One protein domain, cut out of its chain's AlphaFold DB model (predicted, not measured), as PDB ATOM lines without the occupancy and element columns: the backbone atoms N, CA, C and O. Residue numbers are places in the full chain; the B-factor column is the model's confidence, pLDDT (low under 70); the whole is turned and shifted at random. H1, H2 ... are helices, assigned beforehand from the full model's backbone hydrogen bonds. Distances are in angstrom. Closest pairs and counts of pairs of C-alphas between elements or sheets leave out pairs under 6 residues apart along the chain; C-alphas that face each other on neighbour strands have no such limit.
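What this domain is: This is residues 17 to 177 of the 845 residues of the protein "VWFA domain-containing protein" of Myxococcales bacterium 68-20 (UniProt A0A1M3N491). A long helical hairpin, H5 and H6, is the core, and H1 packs along one side of it to make a bundle of three helices. H3 and the short H8 pack on the opposite side, H2 crosses H5 near its last residues, and H4 and H7 pack on H6 toward the other end. The printed part has 161 residues with eight named helices, H1 to H8 in chain order, and no named strand; the class is all helix. It is compact, with a radius of gyration of the C-alphas of 17.3 A, and spans 52 by 36 by 22 A.

Where its parts are: H1, residues 18 to 31, begins at C-alpha 18 (34.209, 36.563, 51.535) and is 20.4 A long. H2 is residues 42 to 52 and H3 residues 62 to 72. H4, residues 75 to 78, comes before H5, residues 80 to 108, which is 41.3 A long and begins at C-alpha 80 (43.633, 52.525, 43.270). H6, residues 113 to 137, is 35.7 A long. H7 is residues 143 to 150, and H8, residues 154 to 157, ends at C-alpha 157 (43.739, 34.671, 31.087).

How they stand to each other: H5 and H6 are the hubs, touching five helices each, and form a hairpin at a shallow tilt of 20 degrees, with the closest C-alphas, Pro 80 and Ile 133, 5.7 A apart. H1 touches H6 at a shallow tilt of 16 degrees, opposite ways; C-alphas 31 and 113, the closest, are 6.1 A apart. H1 touches H5 at 30 degrees, a shallow tilt, the same way, with closest C-alphas 30 and 102 at 6.4 A. H3 touches residues 83 to 93 of H5 at a steep tilt of 38 degrees, only just past shallow; C-alphas 63 and 90, the closest, are 4.8 A apart. H2 touches H5 about perpendicular, at 79 degrees, with closest C-alphas 47 and 107 at 5.8 A. H6 and H7 form a second hairpin, with closest C-alphas 132 and 146 at 5.5 A. H4 touches H6, closest at C-alphas 76 and 133, 5.6 A, and H8 touches H6, closest at C-alphas 157 and 122, 5.9 A. H1 and H3 are apart. Each O i to N i+4 pair is within hydrogen-bond range in H1, H3, H5, H6 and H7, but 4 of 7 in H2; H4 and H8 are too short for such a pair.

The domain as a whole: The C-alphas of Lys 139 and Gln 177, the two farthest apart, are 54.3 A apart. The printed part has no cut, and no link is long. Residues 158 to 177 hold no named element. Mean pLDDT of the printed part is 75.1; residues 32 to 58 and 164 to 177 are among those under 70.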
ATOM      1  N   SER A  17      38.413  38.477  50.024       73.56
ATOM      2  CA  SER A  17      37.038  38.879  50.308       73.56
ATOM      3  C   SER A  17      36.101  37.668  50.358       73.56
ATOM      4  O   SER A  17      36.209  36.731  49.562       73.56
ATOM      5  N   GLU A  18      35.148  37.676  51.299       78.38
ATOM      6  CA  GLU A  18      34.209  36.563  51.535       78.38
ATOM      7  C   GLU A  18      33.505  36.119  50.237       78.38
ATOM      8  O   GLU A  18      33.289  34.928  49.995       78.38
ATOM      9  N   ARG A  19      33.246  37.086  49.349       82.19
ATOM     10  CA  ARG A  19      32.696  36.878  48.010       82.19
ATOM     11  C   ARG A  19      33.629  36.084  47.091       82.19
ATOM     12  O   ARG A  19      33.177  35.103  46.500       82.19
ATOM     13  N   LEU A  20      34.908  36.458  46.972       83.56
ATOM     14  CA  LEU A  20      35.876  35.667  46.204       83.56
ATOM     15  C   LEU A  20      36.050  34.274  46.830       83.56
ATOM     16  O   LEU A  20      35.975  33.278  46.111       83.56
ATOM     17  N   GLY A  21      36.140  34.166  48.159       83.81
ATOM     18  CA  GLY A  21      36.172  32.874  48.857       83.81
ATOM     19  C   GLY A  21      35.035  31.929  48.429       83.81
ATOM     20  O   GLY A  21      35.287  30.790  48.023       83.81
ATOM     21  N   ALA A  22      33.794  32.424  48.414       85.94
ATOM     22  CA  ALA A  22      32.620  31.664  47.977       85.94
ATOM     23  C   ALA A  22      32.649  31.274  46.479       85.94
ATOM     24  O   ALA A  22      32.192  30.186  46.109       85.94
ATOM     25  N   ILE A  23      33.208  32.122  45.608       86.75
ATOM     26  CA  ILE A  23      33.423  31.816  44.181       86.75
ATOM     27  C   ILE A  23      34.467  30.695  44.018       86.75
ATOM     28  O   ILE A  23      34.254  29.758  43.240       86.75
ATOM     29  N   GLY A  24      35.550  30.727  44.799       83.19
ATOM     30  CA  GLY A  24      36.572  29.678  44.826       83.19
ATOM     31  C   GLY A  24      36.009  28.304  45.216       83.19
ATOM     32  O   GLY A  24      36.308  27.302  44.563       83.19
ATOM     33  N   GLU A  25      35.126  28.244  46.219       84.69
ATOM     34  CA  GLU A  25      34.448  26.996  46.609       84.69
ATOM     35  C   GLU A  25      33.462  26.471  45.552       84.69
ATOM     36  O   GLU A  25      33.285  25.255  45.414       84.69
ATOM     37  N   ARG A  26      32.821  27.361  44.780       85.50
ATOM     38  CA  ARG A  26      31.970  26.976  43.639       85.50
ATOM     39  C   ARG A  26      32.801  26.340  42.527       85.50
ATOM     40  O   ARG A  26      32.462  25.247  42.076       85.50
ATOM     41  N   LEU A  27      33.927  26.954  42.160       82.56
ATOM     42  CA  LEU A  27      34.873  26.404  41.180       82.56
ATOM     43  C   LEU A  27      35.416  25.030  41.598       82.56
ATOM     44  O   LEU A  27      35.398  24.090  40.802       82.56
ATOM     45  N   GLU A  28      35.819  24.871  42.861       79.56
ATOM     46  CA  GLU A  28      36.259  23.581  43.413       79.56
ATOM     47  C   GLU A  28      35.179  22.488  43.325       79.56
ATOM     48  O   GLU A  28      35.516  21.319  43.131       79.56
ATOM     49  N   ARG A  29      33.887  22.833  43.436       79.00
ATOM     50  CA  ARG A  29      32.781  21.880  43.226       79.00
ATOM     51  C   ARG A  29      32.572  21.547  41.750       79.00
ATOM     52  O   ARG A  29      32.424  20.371  41.437       79.00
ATOM     53  N   VAL A  30      32.628  22.531  40.850       77.62
ATOM     54  CA  VAL A  30      32.530  22.302  39.395       77.62
ATOM     55  C   VAL A  30      33.617  21.341  38.908       77.62
ATOM     56  O   VAL A  30      33.303  20.362  38.234       77.62
ATOM     57  N   VAL A  31      34.879  21.569  39.288       72.25
ATOM     58  CA  VAL A  31      36.023  20.731  38.874       72.25
ATOM     59  C   VAL A  31      35.915  19.291  39.406       72.25
ATOM     60  O   VAL A  31      36.439  18.364  38.795       72.25
ATOM     61  N   ARG A  32      35.187  19.064  40.510       69.69
ATOM     62  CA  ARG A  32      34.918  17.718  41.059       69.69
ATOM     63  C   ARG A  32      33.768  16.981  40.362       69.69
ATOM     64  O   ARG A  32      33.569  15.801  40.643       69.69
ATOM     65  N   GLY A  33      33.050  17.632  39.447       66.69
ATOM     66  CA  GLY A  33      31.995  17.026  38.632       66.69
ATOM     67  C   GLY A  33      30.564  17.254  39.146       66.69
ATOM     68  O   GLY A  33      30.353  17.797  40.231       66.69
ATOM     69  N   PRO A  34      29.550  16.842  38.359       64.31
ATOM     70  CA  PRO A  34      28.138  17.158  38.602       64.31
ATOM     71  C   PRO A  34      27.610  16.608  39.933       64.31
ATOM     72  O   PRO A  34      26.793  17.263  40.574       64.31
ATOM     73  N   ASP A  35      28.107  15.460  40.387       63.62
ATOM     74  CA  ASP A  35      27.699  14.808  41.637       63.62
ATOM     75  C   ASP A  35      27.976  15.701  42.870       63.62
ATOM     76  O   ASP A  35      27.249  15.650  43.860       63.62
ATOM     77  N   ALA A  36      28.977  16.592  42.793       64.50
ATOM     78  CA  ALA A  36      29.278  17.603  43.816       64.50
ATOM     79  C   ALA A  36      28.360  18.849  43.755       64.50
ATOM     80  O   ALA A  36      28.464  19.742  44.601       64.50
ATOM     81  N   ILE A  37      27.468  18.912  42.759       63.06
ATOM     82  CA  ILE A  37      26.472  19.970  42.509       63.06
ATOM     83  C   ILE A  37      25.035  19.434  42.722       63.06
ATOM     84  O   ILE A  37      24.135  20.196  43.072       63.06
ATOM     85  N   GLU A  38      24.808  18.119  42.578       54.06
ATOM     86  CA  GLU A  38      23.488  17.458  42.697       54.06
ATOM     87  C   GLU A  38      22.795  17.590  44.068       54.06
ATOM     88  O   GLU A  38      21.603  17.304  44.186       54.06
ATOM     89  N   SER A  39      23.492  18.070  45.102       53.38
ATOM     90  CA  SER A  39      22.955  18.247  46.459       53.38
ATOM     91  C   SER A  39      21.928  19.383  46.611       53.38
ATOM     92  O   SER A  39      21.279  19.476  47.654       53.38
ATOM     93  N   GLN A  40      21.749  20.246  45.605       56.38
ATOM     94  CA  GLN A  40      20.864  21.414  45.691       56.38
ATOM     95  C   GLN A  40      19.454  21.172  45.123       56.38
ATOM     96  O   GLN A  40      19.284  20.616  44.039       56.38
ATOM     97  N   LEU A  41      18.429  21.719  45.796       52.34
ATOM     98  CA  LEU A  41      17.023  21.713  45.345       52.34
ATOM     99  C   LEU A  41      16.840  22.236  43.907       52.34
ATOM    100  O   LEU A  41      15.998  21.724  43.165       52.34
ATOM    101  N   LEU A  42      17.670  23.202  43.495       51.62
ATOM    102  CA  LEU A  42      17.728  23.735  42.131       51.62
ATOM    103  C   LEU A  42      17.890  22.644  41.063       51.62
ATOM    104  O   LEU A  42      17.273  22.751  40.005       51.62
ATOM    105  N   PHE A  43      18.645  21.573  41.328       53.88
ATOM    106  CA  PHE A  43      18.944  20.533  40.335       53.88
ATOM    107  C   PHE A  43      17.677  19.823  39.823       53.88
ATOM    108  O   PHE A  43      17.575  19.491  38.640       53.88
ATOM    109  N   ARG A  44      16.675  19.633  40.695       56.19
ATOM    110  CA  ARG A  44      15.412  18.952  40.354       56.19
ATOM    111  C   ARG A  44      14.428  19.836  39.580       56.19
ATOM    112  O   ARG A  44      13.597  19.300  38.856       56.19
ATOM    113  N   VAL A  45      14.521  21.161  39.716       58.47
ATOM    114  CA  VAL A  45      13.556  22.123  39.143       58.47
ATOM    115  C   VAL A  45      14.122  22.855  37.923       58.47
ATOM    116  O   VAL A  45      13.429  23.014  36.922       58.47
ATOM    117  N   ALA A  46      15.393  23.263  37.959       58.44
ATOM    118  CA  ALA A  46      16.014  24.025  36.878       58.44
ATOM    119  C   ALA A  46      16.254  23.177  35.619       58.44
ATOM    120  O   ALA A  46      16.086  23.678  34.511       58.44
ATOM    121  N   ARG A  47      16.605  21.889  35.760       62.50
ATOM    122  CA  ARG A  47      16.930  21.013  34.620       62.50
ATOM    123  C   ARG A  47      15.807  20.907  33.566       62.50
ATOM    124  O   ARG A  47      16.122  21.135  32.398       62.50
ATOM    125  N   PRO A  48      14.531  20.615  33.904       59.53
ATOM    126  CA  PRO A  48      13.458  20.615  32.905       59.53
ATOM    127  C   PRO A  48      13.193  22.010  32.317       59.53
ATOM    128  O   PRO A  48      13.014  22.126  31.109       59.53
ATOM    129  N   LEU A  49      13.233  23.074  33.130       59.44
ATOM    130  CA  LEU A  49      12.991  24.446  32.664       59.44
ATOM    131  C   LEU A  49      14.049  24.918  31.652       59.44
ATOM    132  O   LEU A  49      13.696  25.423  30.590       59.44
ATOM    133  N   LEU A  50      15.337  24.710  31.944       60.84
ATOM    134  CA  LEU A  50      16.447  25.100  31.066       60.84
ATOM    135  C   LEU A  50      16.449  24.304  29.750       60.84
ATOM    136  O   LEU A  50      16.743  24.869  28.697       60.84
ATOM    137  N   ALA A  51      16.076  23.018  29.800       58.06
ATOM    138  CA  ALA A  51      15.937  22.177  28.612       58.06
ATOM    139  C   ALA A  51      14.775  22.631  27.707       58.06
ATOM    140  O   ALA A  51      14.952  22.729  26.495       58.06
ATOM    141  N   ILE A  52      13.614  22.963  28.286       58.56
ATOM    142  CA  ILE A  52      12.455  23.496  27.546       58.56
ATOM    143  C   ILE A  52      12.779  24.866  26.931       58.56
ATOM    144  O   ILE A  52      12.453  25.116  25.773       58.56
ATOM    145  N   ALA A  53      13.468  25.735  27.674       56.03
ATOM    146  CA  ALA A  53      13.827  27.083  27.233       56.03
ATOM    147  C   ALA A  53      14.941  27.136  26.164       56.03
ATOM    148  O   ALA A  53      15.295  28.231  25.731       56.03
ATOM    149  N   LYS A  54      15.525  25.992  25.763       57.25
ATOM    150  CA  LYS A  54      16.735  25.913  24.913       57.25
ATOM    151  C   LYS A  54      17.875  26.818  25.420       57.25
ATOM    152  O   LYS A  54      18.602  27.410  24.622       57.25
ATOM    153  N   TRP A  55      18.001  26.955  26.743       59.41
ATOM    154  CA  TRP A  55      18.922  27.908  27.366       59.41
ATOM    155  C   TRP A  55      20.379  27.634  26.968       59.41
ATOM    156  O   TRP A  55      20.797  26.475  26.907       59.41
ATOM    157  N   ARG A  56      21.154  28.705  26.749       55.44
ATOM    158  CA  ARG A  56      22.585  28.641  26.441       55.44
ATOM    159  C   ARG A  56      23.427  29.423  27.441       55.44
ATOM    160  O   ARG A  56      22.998  30.451  27.962       55.44
ATOM    161  N   ALA A  57      24.643  28.934  27.666       64.75
ATOM    162  CA  ALA A  57      25.675  29.628  28.417       64.75
ATOM    163  C   ALA A  57      26.546  30.442  27.454       64.75
ATOM    164  O   ALA A  57      27.303  29.856  26.684       64.75
ATOM    165  N   SER A  58      26.453  31.770  27.527       66.88
ATOM    166  CA  SER A  58      27.537  32.642  27.071       66.88
ATOM    167  C   SER A  58      28.459  32.914  28.251       66.88
ATOM    168  O   SER A  58      27.988  33.086  29.379       66.88
ATOM    169  N   ILE A  59      29.752  32.958  27.970       74.94
ATOM    170  CA  ILE A  59      30.789  33.496  28.846       74.94
ATOM    171  C   ILE A  59      31.125  34.925  28.380       74.94
ATOM    172  O   ILE A  59      30.847  35.283  27.234       74.94
ATOM    173  N   ASP A  60      31.653  35.738  29.291       78.62
ATOM    174  CA  ASP A  60      32.061  37.137  29.099       78.62
ATOM    175  C   ASP A  60      33.476  37.335  29.678       78.62
ATOM    176  O   ASP A  60      33.855  36.624  30.613       78.62
ATOM    177  N   ALA A  61      34.259  38.255  29.120       80.69
ATOM    178  CA  ALA A  61      35.620  38.588  29.566       80.69
ATOM    179  C   ALA A  61      35.904  40.106  29.550       80.69
ATOM    180  O   ALA A  61      37.019  40.544  29.844       80.69
ATOM    181  N   THR A  62      34.896  40.921  29.226       85.06
ATOM    182  CA  THR A  62      35.054  42.352  28.937       85.06
ATOM    183  C   THR A  62      35.530  43.145  30.164       85.06
ATOM    184  O   THR A  62      36.361  44.054  30.059       85.06
ATOM    185  N   ALA A  63      35.016  42.822  31.355       86.44
ATOM    186  CA  ALA A  63      35.415  43.475  32.599       86.44
ATOM    187  C   ALA A  63      36.793  42.998  33.081       86.44
ATOM    188  O   ALA A  63      37.572  43.803  33.597       86.44
ATOM    189  N   LEU A  64      37.121  41.720  32.869       86.00
ATOM    190  CA  LEU A  64      38.451  41.168  33.104       86.00
ATOM    191  C   LEU A  64      39.507  41.854  32.220       86.00
ATOM    192  O   LEU A  64      40.530  42.294  32.738       86.00
ATOM    193  N   GLU A  65      39.252  42.009  30.923       84.00
ATOM    194  CA  GLU A  65      40.125  42.729  29.980       84.00
ATOM    195  C   GLU A  65      40.300  44.203  30.367       84.00
ATOM    196  O   GLU A  65      41.426  44.701  30.436       84.00
ATOM    197  N   THR A  66      39.200  44.878  30.719       86.38
ATOM    198  CA  THR A  66      39.214  46.268  31.211       86.38
ATOM    199  C   THR A  66      40.062  46.418  32.478       86.38
ATOM    200  O   THR A  66      40.795  47.401  32.627       86.38
ATOM    201  N   LEU A  67      40.000  45.442  33.390       86.88
ATOM    202  CA  LEU A  67      40.869  45.390  34.561       86.88
ATOM    203  C   LEU A  67      42.330  45.151  34.149       86.88
ATOM    204  O   LEU A  67      43.193  45.911  34.571       86.88
ATOM    205  N   ILE A  68      42.631  44.161  33.304       83.00
ATOM    206  CA  ILE A  68      44.004  43.859  32.851       83.00
ATOM    207  C   ILE A  68      44.659  45.082  32.192       83.00
ATOM    208  O   ILE A  68      45.832  45.354  32.452       83.00
ATOM    209  N   ALA A  69      43.919  45.844  31.383       83.31
ATOM    210  CA  ALA A  69      44.405  47.082  30.778       83.31
ATOM    211  C   ALA A  69      44.778  48.140  31.835       83.31
ATOM    212  O   ALA A  69      45.873  48.700  31.783       83.31
ATOM    213  N   ALA A  70      43.920  48.351  32.837       84.00
ATOM    214  CA  ALA A  70      44.174  49.260  33.959       84.00
ATOM    215  C   ALA A  70      45.381  48.832  34.813       84.00
ATOM    216  O   ALA A  70      46.239  49.646  35.154       84.00
ATOM    217  N   LEU A  71      45.487  47.534  35.112       82.12
ATOM    218  CA  LEU A  71      46.623  46.953  35.832       82.12
ATOM    219  C   LEU A  71      47.932  47.156  35.047       82.12
ATOM    220  O   LEU A  71      48.944  47.540  35.627       82.12
ATOM    221  N   ARG A  72      47.916  46.958  33.722       80.62
ATOM    222  CA  ARG A  72      49.068  47.197  32.828       80.62
ATOM    223  C   ARG A  72      49.473  48.671  32.734       80.62
ATOM    224  O   ARG A  72      50.649  48.940  32.501       80.62
ATOM    225  N   ALA A  73      48.535  49.594  32.937       79.88
ATOM    226  CA  ALA A  73      48.764  51.039  32.989       79.88
ATOM    227  C   ALA A  73      49.219  51.559  34.376       79.88
ATOM    228  O   ALA A  73      49.340  52.767  34.557       79.88
ATOM    229  N   ASP A  74      49.468  50.666  35.347       76.75
ATOM    230  CA  ASP A  74      49.783  50.983  36.753       76.75
ATOM    231  C   ASP A  74      48.724  51.869  37.448       76.75
ATOM    232  O   ASP A  74      49.012  52.690  38.329       76.75
ATOM    233  N   GLU A  75      47.446  51.669  37.102       78.19
ATOM    234  CA  GLU A  75      46.332  52.238  37.872       78.19
ATOM    235  C   GLU A  75      46.313  51.714  39.318       78.19
ATOM    236  O   GLU A  75      45.827  52.403  40.206       78.19
ATOM    237  N   THR A  76      46.921  50.554  39.599       74.12
ATOM    238  CA  THR A  76      47.128  50.037  40.965       74.12
ATOM    239  C   THR A  76      47.782  51.040  41.906       74.12
ATOM    240  O   THR A  76      47.431  51.080  43.083       74.12
ATOM    241  N   THR A  77      48.718  51.841  41.395       75.38
ATOM    242  CA  THR A  77      49.460  52.830  42.186       75.38
ATOM    243  C   THR A  77      48.946  54.252  41.940       75.38
ATOM    244  O   THR A  77      48.981  55.081  42.849       75.38
ATOM    245  N   SER A  78      48.450  54.541  40.730       82.25
ATOM    246  CA  SER A  78      48.052  55.896  40.310       82.25
ATOM    247  C   SER A  78      46.563  56.236  40.502       82.25
ATOM    248  O   SER A  78      46.261  57.376  40.853       82.25
ATOM    249  N   ASP A  79      45.646  55.272  40.362       87.12
ATOM    250  CA  ASP A  79      44.228  55.388  40.750       87.12
ATOM    251  C   ASP A  79      43.705  54.065  41.358       87.12
ATOM    252  O   ASP A  79      42.925  53.330  40.736       87.12
ATOM    253  N   PRO A  80      44.094  53.741  42.606       84.94
ATOM    254  CA  PRO A  80      43.633  52.525  43.270       84.94
ATOM    255  C   PRO A  80      42.109  52.499  43.494       84.94
ATOM    256  O   PRO A  80      41.536  51.426  43.685       84.94
ATOM    257  N   ALA A  81      41.421  53.649  43.448       87.19
ATOM    258  CA  ALA A  81      39.966  53.708  43.559       87.19
ATOM    259  C   ALA A  81      39.288  53.271  42.249       87.19
ATOM    260  O   ALA A  81      38.417  52.396  42.275       87.19
ATOM    261  N   GLY A  82      39.728  53.804  41.104       87.44
ATOM    262  CA  GLY A  82      39.317  53.347  39.775       87.44
ATOM    263  C   GLY A  82      39.641  51.869  39.546       87.44
ATOM    264  O   GLY A  82      38.777  51.106  39.098       87.44
ATOM    265  N   ALA A  83      40.830  51.424  39.965       86.88
ATOM    266  CA  ALA A  83      41.223  50.018  39.926       86.88
ATOM    267  C   ALA A  83      40.287  49.120  40.764       86.88
ATOM    268  O   ALA A  83      39.863  48.067  40.281       86.88
ATOM    269  N   LYS A  84      39.881  49.534  41.979       90.88
ATOM    270  CA  LYS A  84      38.934  48.764  42.815       90.88
ATOM    271  C   LYS A  84      37.539  48.661  42.182       90.88
ATOM    272  O   LYS A  84      36.903  47.613  42.295       90.88
ATOM    273  N   VAL A  85      37.071  49.695  41.474       91.75
ATOM    274  CA  VAL A  85      35.800  49.645  40.721       91.75
ATOM    275  C   VAL A  85      35.887  48.645  39.563       91.75
ATOM    276  O   VAL A  85      34.995  47.807  39.413       91.75
ATOM    277  N   LYS A  86      36.980  48.670  38.786       92.00
ATOM    278  CA  LYS A  86      37.232  47.705  37.698       92.00
ATOM    279  C   LYS A  86      37.347  46.268  38.227       92.00
ATOM    280  O   LYS A  86      36.766  45.355  37.645       92.00
ATOM    281  N   LEU A  87      38.000  46.074  39.378       90.12
ATOM    282  CA  LEU A  87      38.067  44.783  40.069       90.12
ATOM    283  C   LEU A  87      36.674  44.271  40.464       90.12
ATOM    284  O   LEU A  87      36.373  43.102  40.239       90.12
ATOM    285  N   GLY A  88      35.809  45.135  41.005       90.50
ATOM    286  CA  GLY A  88      34.429  44.775  41.342       90.50
ATOM    287  C   GLY A  88      33.651  44.229  40.138       90.50
ATOM    288  O   GLY A  88      33.025  43.174  40.240       90.50
ATOM    289  N   ALA A  89      33.771  44.885  38.980       91.81
ATOM    290  CA  ALA A  89      33.148  44.436  37.735       91.81
ATOM    291  C   ALA A  89      33.713  43.092  37.227       91.81
ATOM    292  O   ALA A  89      32.948  42.241  36.772       91.81
ATOM    293  N   ALA A  90      35.024  42.859  37.352       90.81
ATOM    294  CA  ALA A  90      35.644  41.578  37.001       90.81
ATOM    295  C   ALA A  90      35.227  40.432  37.951       90.81
ATOM    296  O   ALA A  90      35.070  39.289  37.518       90.81
ATOM    297  N   ILE A  91      34.986  40.722  39.236       92.06
ATOM    298  CA  ILE A  91      34.434  39.750  40.200       92.06
ATOM    299  C   ILE A  91      32.962  39.436  39.877       92.06
ATOM    300  O   ILE A  91      32.574  38.267  39.911       92.06
ATOM    301  N   ASP A  92      32.156  40.440  39.507       90.31
ATOM    302  CA  ASP A  92      30.783  40.233  39.015       90.31
ATOM    303  C   ASP A  92      30.764  39.324  37.776       90.31
ATOM    304  O   ASP A  92      29.959  38.397  37.689       90.31
ATOM    305  N   GLU A  93      31.657  39.572  36.819       91.31
ATOM    306  CA  GLU A  93      31.802  38.790  35.591       91.31
ATOM    307  C   GLU A  93      32.232  37.344  35.862       91.31
ATOM    308  O   GLU A  93      31.578  36.408  35.389       91.31
ATOM    309  N   LEU A  94      33.250  37.138  36.703       90.44
ATOM    310  CA  LEU A  94      33.667  35.809  37.152       90.44
ATOM    311  C   LEU A  94      32.505  35.053  37.820       90.44
ATOM    312  O   LEU A  94      32.287  33.876  37.529       90.44
ATOM    313  N   GLU A  95      31.710  35.715  38.664       90.69
ATOM    314  CA  GLU A  95      30.536  35.106  39.294       90.69
ATOM    315  C   GLU A  95      29.444  34.717  38.276       90.69
ATOM    316  O   GLU A  95      28.873  33.620  38.381       90.69
ATOM    317  N   ARG A  96      29.182  35.558  37.260       88.62
ATOM    318  CA  ARG A  96      28.275  35.233  36.140       88.62
ATOM    319  C   ARG A  96      28.776  34.019  35.351       88.62
ATOM    320  O   ARG A  96      27.993  33.106  35.080       88.62
ATOM    321  N   ASN A  97      30.070  33.968  35.041       87.88
ATOM    322  CA  ASN A  97      30.689  32.877  34.288       87.88
ATOM    323  C   ASN A  97      30.669  31.548  35.060       87.88
ATOM    324  O   ASN A  97      30.303  30.512  34.499       87.88
ATOM    325  N   VAL A  98      30.979  31.567  36.362       87.75
ATOM    326  CA  VAL A  98      30.872  30.382  37.233       87.75
ATOM    327  C   VAL A  98      29.430  29.879  37.289       87.75
ATOM    328  O   VAL A  98      29.203  28.680  37.148       87.75
ATOM    329  N   LEU A  99      28.442  30.775  37.400       85.88
ATOM    330  CA  LEU A  99      27.021  30.412  37.365       85.88
ATOM    331  C   LEU A  99      26.606  29.785  36.021       85.88
ATOM    332  O   LEU A  99      25.804  28.847  35.994       85.88
ATOM    333  N   ALA A 100      27.134  30.285  34.901       82.62
ATOM    334  CA  ALA A 100      26.883  29.728  33.574       82.62
ATOM    335  C   ALA A 100      27.477  28.312  33.437       82.62
ATOM    336  O   ALA A 100      26.782  27.388  33.009       82.62
ATOM    337  N   VAL A 101      28.718  28.120  33.889       81.44
ATOM    338  CA  VAL A 101      29.415  26.825  33.915       81.44
ATOM    339  C   VAL A 101      28.742  25.813  34.858       81.44
ATOM    340  O   VAL A 101      28.542  24.660  34.464       81.44
ATOM    341  N   GLU A 102      28.306  26.225  36.055       81.62
ATOM    342  CA  GLU A 102      27.505  25.397  36.975       81.62
ATOM    343  C   GLU A 102      26.217  24.902  36.288       81.62
ATOM    344  O   GLU A 102      25.894  23.713  36.342       81.62
ATOM    345  N   ARG A 103      25.501  25.783  35.573       78.81
ATOM    346  CA  ARG A 103      24.280  25.419  34.829       78.81
ATOM    347  C   ARG A 103      24.549  24.445  33.680       78.81
ATOM    348  O   ARG A 103      23.762  23.515  33.502       78.81
ATOM    349  N   VAL A 104      25.648  24.599  32.935       75.50
ATOM    350  CA  VAL A 104      26.055  23.621  31.905       75.50
ATOM    351  C   VAL A 104      26.309  22.255  32.539       75.50
ATOM    352  O   VAL A 104      25.761  21.260  32.060       75.50
ATOM    353  N   ALA A 105      27.050  22.203  33.652       75.31
ATOM    354  CA  ALA A 105      27.338  20.956  34.359       75.31
ATOM    355  C   ALA A 105      26.058  20.229  34.823       75.31
ATOM    356  O   ALA A 105      25.952  19.008  34.675       75.31
ATOM    357  N   ILE A 106      25.055  20.979  35.297       73.25
ATOM    358  CA  ILE A 106      23.724  20.470  35.676       73.25
ATOM    359  C   ILE A 106      22.949  19.928  34.461       73.25
ATOM    360  O   ILE A 106      22.382  18.833  34.519       73.25
ATOM    361  N   VAL A 107      22.909  20.673  33.351       69.81
ATOM    362  CA  VAL A 107      22.153  20.286  32.144       69.81
ATOM    363  C   VAL A 107      22.765  19.049  31.476       69.81
ATOM    364  O   VAL A 107      22.034  18.109  31.147       69.81
ATOM    365  N   LYS A 108      24.095  19.025  31.317       65.75
ATOM    366  CA  LYS A 108      24.845  17.971  30.612       65.75
ATOM    367  C   LYS A 108      25.204  16.752  31.472       65.75
ATOM    368  O   LYS A 108      25.582  15.738  30.896       65.75
ATOM    369  N   LYS A 109      25.129  16.829  32.812       67.25
ATOM    370  CA  LYS A 109      25.740  15.838  33.733       67.25
ATOM    371  C   LYS A 109      27.233  15.578  33.427       67.25
ATOM    372  O   LYS A 109      27.741  14.479  33.627       67.25
ATOM    373  N   ARG A 110      27.946  16.597  32.936       67.12
ATOM    374  CA  ARG A 110      29.390  16.597  32.641       67.12
ATOM    375  C   ARG A 110      29.905  18.020  32.875       67.12
ATOM    376  O   ARG A 110      29.301  18.960  32.364       67.12
ATOM    377  N   ALA A 111      30.963  18.195  33.665       66.94
ATOM    378  CA  ALA A 111      31.549  19.516  33.909       66.94
ATOM    379  C   ALA A 111      32.436  19.941  32.718       66.94
ATOM    380  O   ALA A 111      33.211  19.109  32.245       66.94
ATOM    381  N   PRO A 112      32.365  21.195  32.233       71.38
ATOM    382  CA  PRO A 112      33.246  21.681  31.171       71.38
ATOM    383  C   PRO A 112      34.616  22.046  31.772       71.38
ATOM    384  O   PRO A 112      34.861  23.198  32.131       71.38
ATOM    385  N   VAL A 113      35.487  21.046  31.952       69.94
ATOM    386  CA  VAL A 113      36.687  21.171  32.801       69.94
ATOM    387  C   VAL A 113      37.644  22.261  32.315       69.94
ATOM    388  O   VAL A 113      37.998  23.111  33.127       69.94
ATOM    389  N   ALA A 114      37.947  22.347  31.017       70.06
ATOM    390  CA  ALA A 114      38.819  23.393  30.470       70.06
ATOM    391  C   ALA A 114      38.336  24.819  30.816       70.06
ATOM    392  O   ALA A 114      39.128  25.677  31.209       70.06
ATOM    393  N   HIS A 115      37.020  25.061  30.767       78.25
ATOM    394  CA  HIS A 115      36.416  26.338  31.162       78.25
ATOM    395  C   HIS A 115      36.488  26.559  32.680       78.25
ATOM    396  O   HIS A 115      36.779  27.664  33.130       78.25
ATOM    397  N   ALA A 116      36.274  25.518  33.488       77.75
ATOM    398  CA  ALA A 116      36.405  25.599  34.942       77.75
ATOM    399  C   ALA A 116      37.862  25.835  35.393       77.75
ATOM    400  O   ALA A 116      38.098  26.582  36.342       77.75
ATOM    401  N   LEU A 117      38.842  25.246  34.697       74.50
ATOM    402  CA  LEU A 117      40.268  25.482  34.916       74.50
ATOM    403  C   LEU A 117      40.679  26.889  34.475       74.50
ATOM    404  O   LEU A 117      41.406  27.547  35.214       74.50
ATOM    405  N   TRP A 118      40.178  27.391  33.341       82.56
ATOM    406  CA  TRP A 118      40.364  28.790  32.943       82.56
ATOM    407  C   TRP A 118      39.812  29.762  33.996       82.56
ATOM    408  O   TRP A 118      40.562  30.595  34.499       82.56
ATOM    409  N   LEU A 119      38.561  29.592  34.439       85.69
ATOM    410  CA  LEU A 119      37.985  30.419  35.508       85.69
ATOM    411  C   LEU A 119      38.761  30.295  36.833       85.69
ATOM    412  O   LEU A 119      38.827  31.259  37.593       85.69
ATOM    413  N   ARG A 120      39.410  29.152  37.104       83.12
ATOM    414  CA  ARG A 120      40.318  28.979  38.252       83.12
ATOM    415  C   ARG A 120      41.646  29.735  38.091       83.12
ATOM    416  O   ARG A 120      42.185  30.171  39.107       83.12
ATOM    417  N   ARG A 121      42.144  29.938  36.859       80.56
ATOM    418  CA  ARG A 121      43.276  30.842  36.555       80.56
ATOM    419  C   ARG A 121      42.868  32.303  36.752       80.56
ATOM    420  O   ARG A 121      43.538  33.007  37.501       80.56
ATOM    421  N   VAL A 122      41.742  32.720  36.163       86.00
ATOM    422  CA  VAL A 122      41.165  34.071  36.321       86.00
ATOM    423  C   VAL A 122      40.979  34.410  37.801       86.00
ATOM    424  O   VAL A 122      41.484  35.427  38.266       86.00
ATOM    425  N   PHE A 123      40.342  33.517  38.562       87.06
ATOM    426  CA  PHE A 123      40.170  33.644  40.008       87.06
ATOM    427  C   PHE A 123      41.491  33.920  40.745       87.06
ATOM    428  O   PHE A 123      41.562  34.860  41.531       87.06
ATOM    429  N   GLY A 124      42.543  33.143  40.459       81.62
ATOM    430  CA  GLY A 124      43.851  33.326  41.095       81.62
ATOM    431  C   GLY A 124      44.511  34.666  40.756       81.62
ATOM    432  O   GLY A 124      45.225  35.215  41.587       81.62
ATOM    433  N   VAL A 125      44.249  35.233  39.574       82.88
ATOM    434  CA  VAL A 125      44.713  36.586  39.221       82.88
ATOM    435  C   VAL A 125      43.905  37.655  39.963       82.88
ATOM    436  O   VAL A 125      44.499  38.607  40.470       82.88
ATOM    437  N   LEU A 126      42.586  37.482  40.112       88.12
ATOM    438  CA  LEU A 126      41.753  38.407  40.891       88.12
ATOM    439  C   LEU A 126      42.099  38.399  42.393       88.12
ATOM    440  O   LEU A 126      42.095  39.467  42.995       88.12
ATOM    441  N   GLU A 127      42.474  37.256  42.988       86.81
ATOM    442  CA  GLU A 127      42.993  37.200  44.373       86.81
ATOM    443  C   GLU A 127      44.264  38.057  44.551       86.81
ATOM    444  O   GLU A 127      44.415  38.764  45.547       86.81
ATOM    445  N   ILE A 128      45.190  38.015  43.584       83.12
ATOM    446  CA  ILE A 128      46.444  38.787  43.640       83.12
ATOM    447  C   ILE A 128      46.165  40.280  43.377       83.12
ATOM    448  O   ILE A 128      46.745  41.133  44.049       83.12
ATOM    449  N   ALA A 129      45.253  40.601  42.452       86.50
ATOM    450  CA  ALA A 129      44.835  41.973  42.159       86.50
ATOM    451  C   ALA A 129      44.067  42.626  43.324       86.50
ATOM    452  O   ALA A 129      44.302  43.798  43.612       86.50
ATOM    453  N   GLU A 130      43.206  41.882  44.029       88.88
ATOM    454  CA  GLU A 130      42.519  42.361  45.237       88.88
ATOM    455  C   GLU A 130      43.529  42.784  46.310       88.88
ATOM    456  O   GLU A 130      43.501  43.933  46.750       88.88
ATOM    457  N   ALA A 131      44.489  41.912  46.633       85.62
ATOM    458  CA  ALA A 131      45.543  42.213  47.600       85.62
ATOM    459  C   ALA A 131      46.420  43.413  47.183       85.62
ATOM    460  O   ALA A 131      46.777  44.234  48.028       85.62
ATOM    461  N   ALA A 132      46.749  43.553  45.891       85.94
ATOM    462  CA  ALA A 132      47.524  44.689  45.384       85.94
ATOM    463  C   ALA A 132      46.788  46.026  45.567       85.94
ATOM    464  O   ALA A 132      47.367  46.998  46.055       85.94
ATOM    465  N   ILE A 133      45.508  46.063  45.187       87.25
ATOM    466  CA  ILE A 133      44.683  47.274  45.220       87.25
ATOM    467  C   ILE A 133      44.348  47.663  46.665       87.25
ATOM    468  O   ILE A 133      44.435  48.840  47.007       87.25
ATOM    469  N   ASP A 134      44.029  46.707  47.540       88.31
ATOM    470  CA  ASP A 134      43.687  47.020  48.932       88.31
ATOM    471  C   ASP A 134      44.904  47.512  49.733       88.31
ATOM    472  O   ASP A 134      44.786  48.481  50.485       88.31
ATOM    473  N   LEU A 135      46.103  46.966  49.490       86.25
ATOM    474  CA  LEU A 135      47.348  47.518  50.046       86.25
ATOM    475  C   LEU A 135      47.637  48.943  49.541       86.25
ATOM    476  O   LEU A 135      48.111  49.785  50.310       86.25
ATOM    477  N   ALA A 136      47.323  49.257  48.281       85.75
ATOM    478  CA  ALA A 136      47.440  50.617  47.755       85.75
ATOM    479  C   ALA A 136      46.410  51.580  48.385       85.75
ATOM    480  O   ALA A 136      46.773  52.694  48.771       85.75
ATOM    481  N   LEU A 137      45.159  51.142  48.585       87.50
ATOM    482  CA  LEU A 137      44.114  51.904  49.289       87.50
ATOM    483  C   LEU A 137      44.464  52.158  50.768       87.50
ATOM    484  O   LEU A 137      44.217  53.253  51.277       87.50
ATOM    485  N   GLU A 138      45.118  51.205  51.439       89.44
ATOM    486  CA  GLU A 138      45.706  51.388  52.778       89.44
ATOM    487  C   GLU A 138      46.900  52.367  52.811       89.44
ATOM    488  O   GLU A 138      47.412  52.676  53.891       89.44
ATOM    489  N   LYS A 139      47.350  52.881  51.656       85.44
ATOM    490  CA  LYS A 139      48.577  53.686  51.484       85.44
ATOM    491  C   LYS A 139      49.852  52.918  51.855       85.44
ATOM    492  O   LYS A 139      50.827  53.500  52.332       85.44
ATOM    493  N   ARG A 140      49.840  51.603  51.628       86.56
ATOM    494  CA  ARG A 140      50.933  50.652  51.878       86.56
ATOM    495  C   ARG A 140      51.229  49.779  50.635       86.56
ATOM    496  O   ARG A 140      51.330  48.562  50.789       86.56
ATOM    497  N   PRO A 141      51.336  50.345  49.414       81.50
ATOM    498  CA  PRO A 141      51.480  49.552  48.191       81.50
ATOM    499  C   PRO A 141      52.741  48.674  48.222       81.50
ATOM    500  O   PRO A 141      53.833  49.153  48.527       81.50
ATOM    501  N   ASP A 142      52.602  47.396  47.863       81.81
ATOM    502  CA  ASP A 142      53.744  46.532  47.544       81.81
ATOM    503  C   ASP A 142      54.006  46.605  46.035       81.81
ATOM    504  O   ASP A 142      53.309  45.980  45.235       81.81
ATOM    505  N   GLU A 143      55.028  47.370  45.649       78.31
ATOM    506  CA  GLU A 143      55.467  47.548  44.258       78.31
ATOM    507  C   GLU A 143      55.742  46.216  43.539       78.31
ATOM    508  O   GLU A 143      55.492  46.094  42.339       78.31
ATOM    509  N   ALA A 144      56.236  45.194  44.248       74.62
ATOM    510  CA  ALA A 144      56.492  43.887  43.649       74.62
ATOM    511  C   ALA A 144      55.183  43.129  43.390       74.62
ATOM    512  O   ALA A 144      55.058  42.451  42.371       74.62
ATOM    513  N   LEU A 145      54.190  43.279  44.272       77.88
ATOM    514  CA  LEU A 145      52.857  42.714  44.076       77.88
ATOM    515  C   LEU A 145      52.124  43.415  42.924       77.88
ATOM    516  O   LEU A 145      51.628  42.738  42.026       77.88
ATOM    517  N   ALA A 146      52.134  44.752  42.900       79.25
ATOM    518  CA  ALA A 146      51.580  45.548  41.806       79.25
ATOM    519  C   ALA A 146      52.224  45.174  40.460       79.25
ATOM    520  O   ALA A 146      51.513  44.914  39.493       79.25
ATOM    521  N   ARG A 147      53.556  45.018  40.402       77.31
ATOM    522  CA  ARG A 147      54.253  44.581  39.180       77.31
ATOM    523  C   ARG A 147      53.943  43.143  38.759       77.31
ATOM    524  O   ARG A 147      53.830  42.910  37.558       77.31
ATOM    525  N   VAL A 148      53.781  42.194  39.690       79.06
ATOM    526  CA  VAL A 148      53.310  40.827  39.368       79.06
ATOM    527  C   VAL A 148      51.922  40.882  38.726       79.06
ATOM    528  O   VAL A 148      51.685  40.231  37.710       79.06
ATOM    529  N   VAL A 149      51.018  41.702  39.262       78.81
ATOM    530  CA  VAL A 149      49.665  41.883  38.715       78.81
ATOM    531  C   VAL A 149      49.707  42.572  37.340       78.81
ATOM    532  O   VAL A 149      49.177  42.041  36.367       78.81
ATOM    533  N   ALA A 150      50.416  43.696  37.211       78.38
ATOM    534  CA  ALA A 150      50.550  44.457  35.966       78.38
ATOM    535  C   ALA A 150      51.226  43.667  34.829       78.38
ATOM    536  O   ALA A 150      50.878  43.827  33.658       78.38
ATOM    537  N   LYS A 151      52.189  42.795  35.156       75.88
ATOM    538  CA  LYS A 151      52.858  41.889  34.207       75.88
ATOM    539  C   LYS A 151      52.305  40.458  34.258       75.88
ATOM    540  O   LYS A 151      52.985  39.532  33.820       75.88
ATOM    541  N   THR A 152      51.066  40.279  34.727       70.44
ATOM    542  CA  THR A 152      50.370  38.995  34.605       70.44
ATOM    543  C   THR A 152      50.212  38.619  33.132       70.44
ATOM    544  O   THR A 152      49.839  39.421  32.267       70.44
ATOM    545  N   ASP A 153      50.526  37.360  32.867       66.19
ATOM    546  CA  ASP A 153      50.593  36.767  31.546       66.19
ATOM    547  C   ASP A 153      49.192  36.642  30.914       66.19
ATOM    548  O   ASP A 153      48.337  35.919  31.438       66.19
ATOM    549  N   SER A 154      48.936  37.317  29.781       64.75
ATOM    550  CA  SER A 154      47.618  37.233  29.123       64.75
ATOM    551  C   SER A 154      47.284  35.806  28.700       64.75
ATOM    552  O   SER A 154      46.123  35.417  28.780       64.75
ATOM    553  N   SER A 155      48.276  34.968  28.381       64.62
ATOM    554  CA  SER A 155      48.045  33.568  28.003       64.62
ATOM    555  C   SER A 155      47.560  32.668  29.152       64.62
ATOM    556  O   SER A 155      47.140  31.535  28.915       64.62
ATOM    557  N   ALA A 156      47.589  33.141  30.404       66.00
ATOM    558  CA  ALA A 156      46.895  32.491  31.520       66.00
ATOM    559  C   ALA A 156      45.400  32.868  31.581       66.00
ATOM    560  O   ALA A 156      44.594  32.110  32.130       66.00
ATOM    561  N   LEU A 157      45.044  34.017  31.009       73.81
ATOM    562  CA  LEU A 157      43.739  34.671  31.087       73.81
ATOM    563  C   LEU A 157      42.885  34.458  29.827       73.81
ATOM    564  O   LEU A 157      41.676  34.660  29.893       73.81
ATOM    565  N   LEU A 158      43.469  33.966  28.728       73.94
ATOM    566  CA  LEU A 158      42.722  33.558  27.534       73.94
ATOM    567  C   LEU A 158      41.720  32.428  27.845       73.94
ATOM    568  O   LEU A 158      42.109  31.440  28.492       73.94
ATOM    569  N   PRO A 159      40.472  32.518  27.341       76.31
ATOM    570  CA  PRO A 159      39.513  31.420  27.396       76.31
ATOM    571  C   PRO A 159      39.993  30.228  26.544       76.31
ATOM    572  O   PRO A 159      40.850  30.403  25.666       76.31
ATOM    573  N   PRO A 160      39.474  29.006  26.781       78.06
ATOM    574  CA  PRO A 160      39.834  27.822  25.998       78.06
ATOM    575  C   PRO A 160      39.612  28.021  24.491       78.06
ATOM    576  O   PRO A 160      38.695  28.732  24.080       78.06
ATOM    577  N   LEU A 161      40.427  27.367  23.658       78.50
ATOM    578  CA  LEU A 161      40.174  27.307  22.216       78.50
ATOM    579  C   LEU A 161      38.854  26.578  21.944       78.50
ATOM    580  O   LEU A 161      38.605  25.512  22.502       78.50
ATOM    581  N   VAL A 162      38.031  27.137  21.056       72.81
ATOM    582  CA  VAL A 162      36.741  26.559  20.656       72.81
ATOM    583  C   VAL A 162      36.525  26.639  19.144       72.81
ATOM    584  O   VAL A 162      37.078  27.492  18.444       72.81
ATOM    585  N   LEU A 163      35.689  25.728  18.645       71.56
ATOM    586  CA  LEU A 163      35.298  25.636  17.240       71.56
ATOM    587  C   LEU A 163      34.329  26.765  16.851       71.56
ATOM    588  O   LEU A 163      33.240  26.886  17.417       71.56
ATOM    589  N   ARG A 164      34.680  27.524  15.812       67.06
ATOM    590  CA  ARG A 164      33.827  28.514  15.148       67.06
ATOM    591  C   ARG A 164      32.621  27.814  14.519       67.06
ATOM    592  O   ARG A 164      32.752  27.103  13.523       67.06
ATOM    593  N   ARG A 165      31.430  28.042  15.075       63.81
ATOM    594  CA  ARG A 165      30.145  27.553  14.544       63.81
ATOM    595  C   ARG A 165      29.317  28.732  14.042       63.81
ATOM    596  O   ARG A 165      29.232  29.756  14.714       63.81
ATOM    597  N   GLU A 166      28.709  28.590  12.871       47.66
ATOM    598  CA  GLU A 166      27.936  29.667  12.244       47.66
ATOM    599  C   GLU A 166      26.736  30.090  13.110       47.66
ATOM    600  O   GLU A 166      26.059  29.257  13.718       47.66
ATOM    601  N   GLY A 167      26.491  31.403  13.185       48.81
ATOM    602  CA  GLY A 167      25.375  31.975  13.947       48.81
ATOM    603  C   GLY A 167      25.489  31.866  15.477       48.81
ATOM    604  O   GLY A 167      24.456  31.835  16.149       48.81
ATOM    605  N   ARG A 168      26.704  31.780  16.040       53.94
ATOM    606  CA  ARG A 168      26.957  31.724  17.497       53.94
ATOM    607  C   ARG A 168      27.994  32.761  17.930       53.94
ATOM    608  O   ARG A 168      28.824  33.173  17.124       53.94
ATOM    609  N   THR A 169      27.955  33.171  19.198       51.28
ATOM    610  CA  THR A 169      29.000  34.018  19.796       51.28
ATOM    611  C   THR A 169      30.280  33.208  20.061       51.28
ATOM    612  O   THR A 169      30.195  31.993  20.253       51.28
ATOM    613  N   PRO A 170      31.474  33.839  20.102       48.53
ATOM    614  CA  PRO A 170      32.742  33.113  20.256       48.53
ATOM    615  C   PRO A 170      32.904  32.366  21.589       48.53
ATOM    616  O   PRO A 170      33.700  31.440  21.668       48.53
ATOM    617  N   LEU A 171      32.146  32.753  22.622       52.66
ATOM    618  CA  LEU A 171      32.246  32.248  23.999       52.66
ATOM    619  C   LEU A 171      31.000  31.441  24.434       52.66
ATOM    620  O   LEU A 171      30.660  31.379  25.618       52.66
ATOM    621  N   GLU A 172      30.274  30.851  23.478       58.72
ATOM    622  CA  GLU A 172      29.094  30.015  23.741       58.72
ATOM    623  C   GLU A 172      29.507  28.572  24.113       58.72
ATOM    624  O   GLU A 172      30.062  27.841  23.290       58.72
ATOM    625  N   VAL A 173      29.212  28.114  25.338       56.06
ATOM    626  CA  VAL A 173      29.580  26.752  25.776       56.06
ATOM    627  C   VAL A 173      28.694  25.709  25.059       56.06
ATOM    628  O   VAL A 173      27.464  25.796  25.166       56.06
ATOM    629  N   PRO A 174      29.249  24.698  24.352       52.69
ATOM    630  CA  PRO A 174      28.461  23.814  23.484       52.69
ATOM    631  C   PRO A 174      27.386  22.972  24.198       52.69
ATOM    632  O   PRO A 174      27.661  22.160  25.083       52.69
ATOM    633  N   ILE A 175      26.131  23.108  23.753       52.25
ATOM    634  CA  ILE A 175      24.957  22.471  24.386       52.25
ATOM    635  C   ILE A 175      24.272  21.406  23.506       52.25
ATOM    636  O   ILE A 175      23.460  20.632  24.014       52.25
ATOM    637  N   ASP A 176      24.672  21.264  22.240       50.16
ATOM    638  CA  ASP A 176      23.998  20.440  21.219       50.16
ATOM    639  C   ASP A 176      23.813  18.947  21.584       50.16
ATOM    640  O   ASP A 176      24.517  18.392  22.434       50.16
ATOM    641  N   GLN A 177      22.825  18.307  20.947       44.50
ATOM    642  CA  GLN A 177      22.332  16.951  21.238       44.50
ATOM    643  C   GLN A 177      22.451  16.048  19.996       44.50
ATOM    644  O   GLN A 177      21.449  15.650  19.409       44.50
TER     645      GLN A 177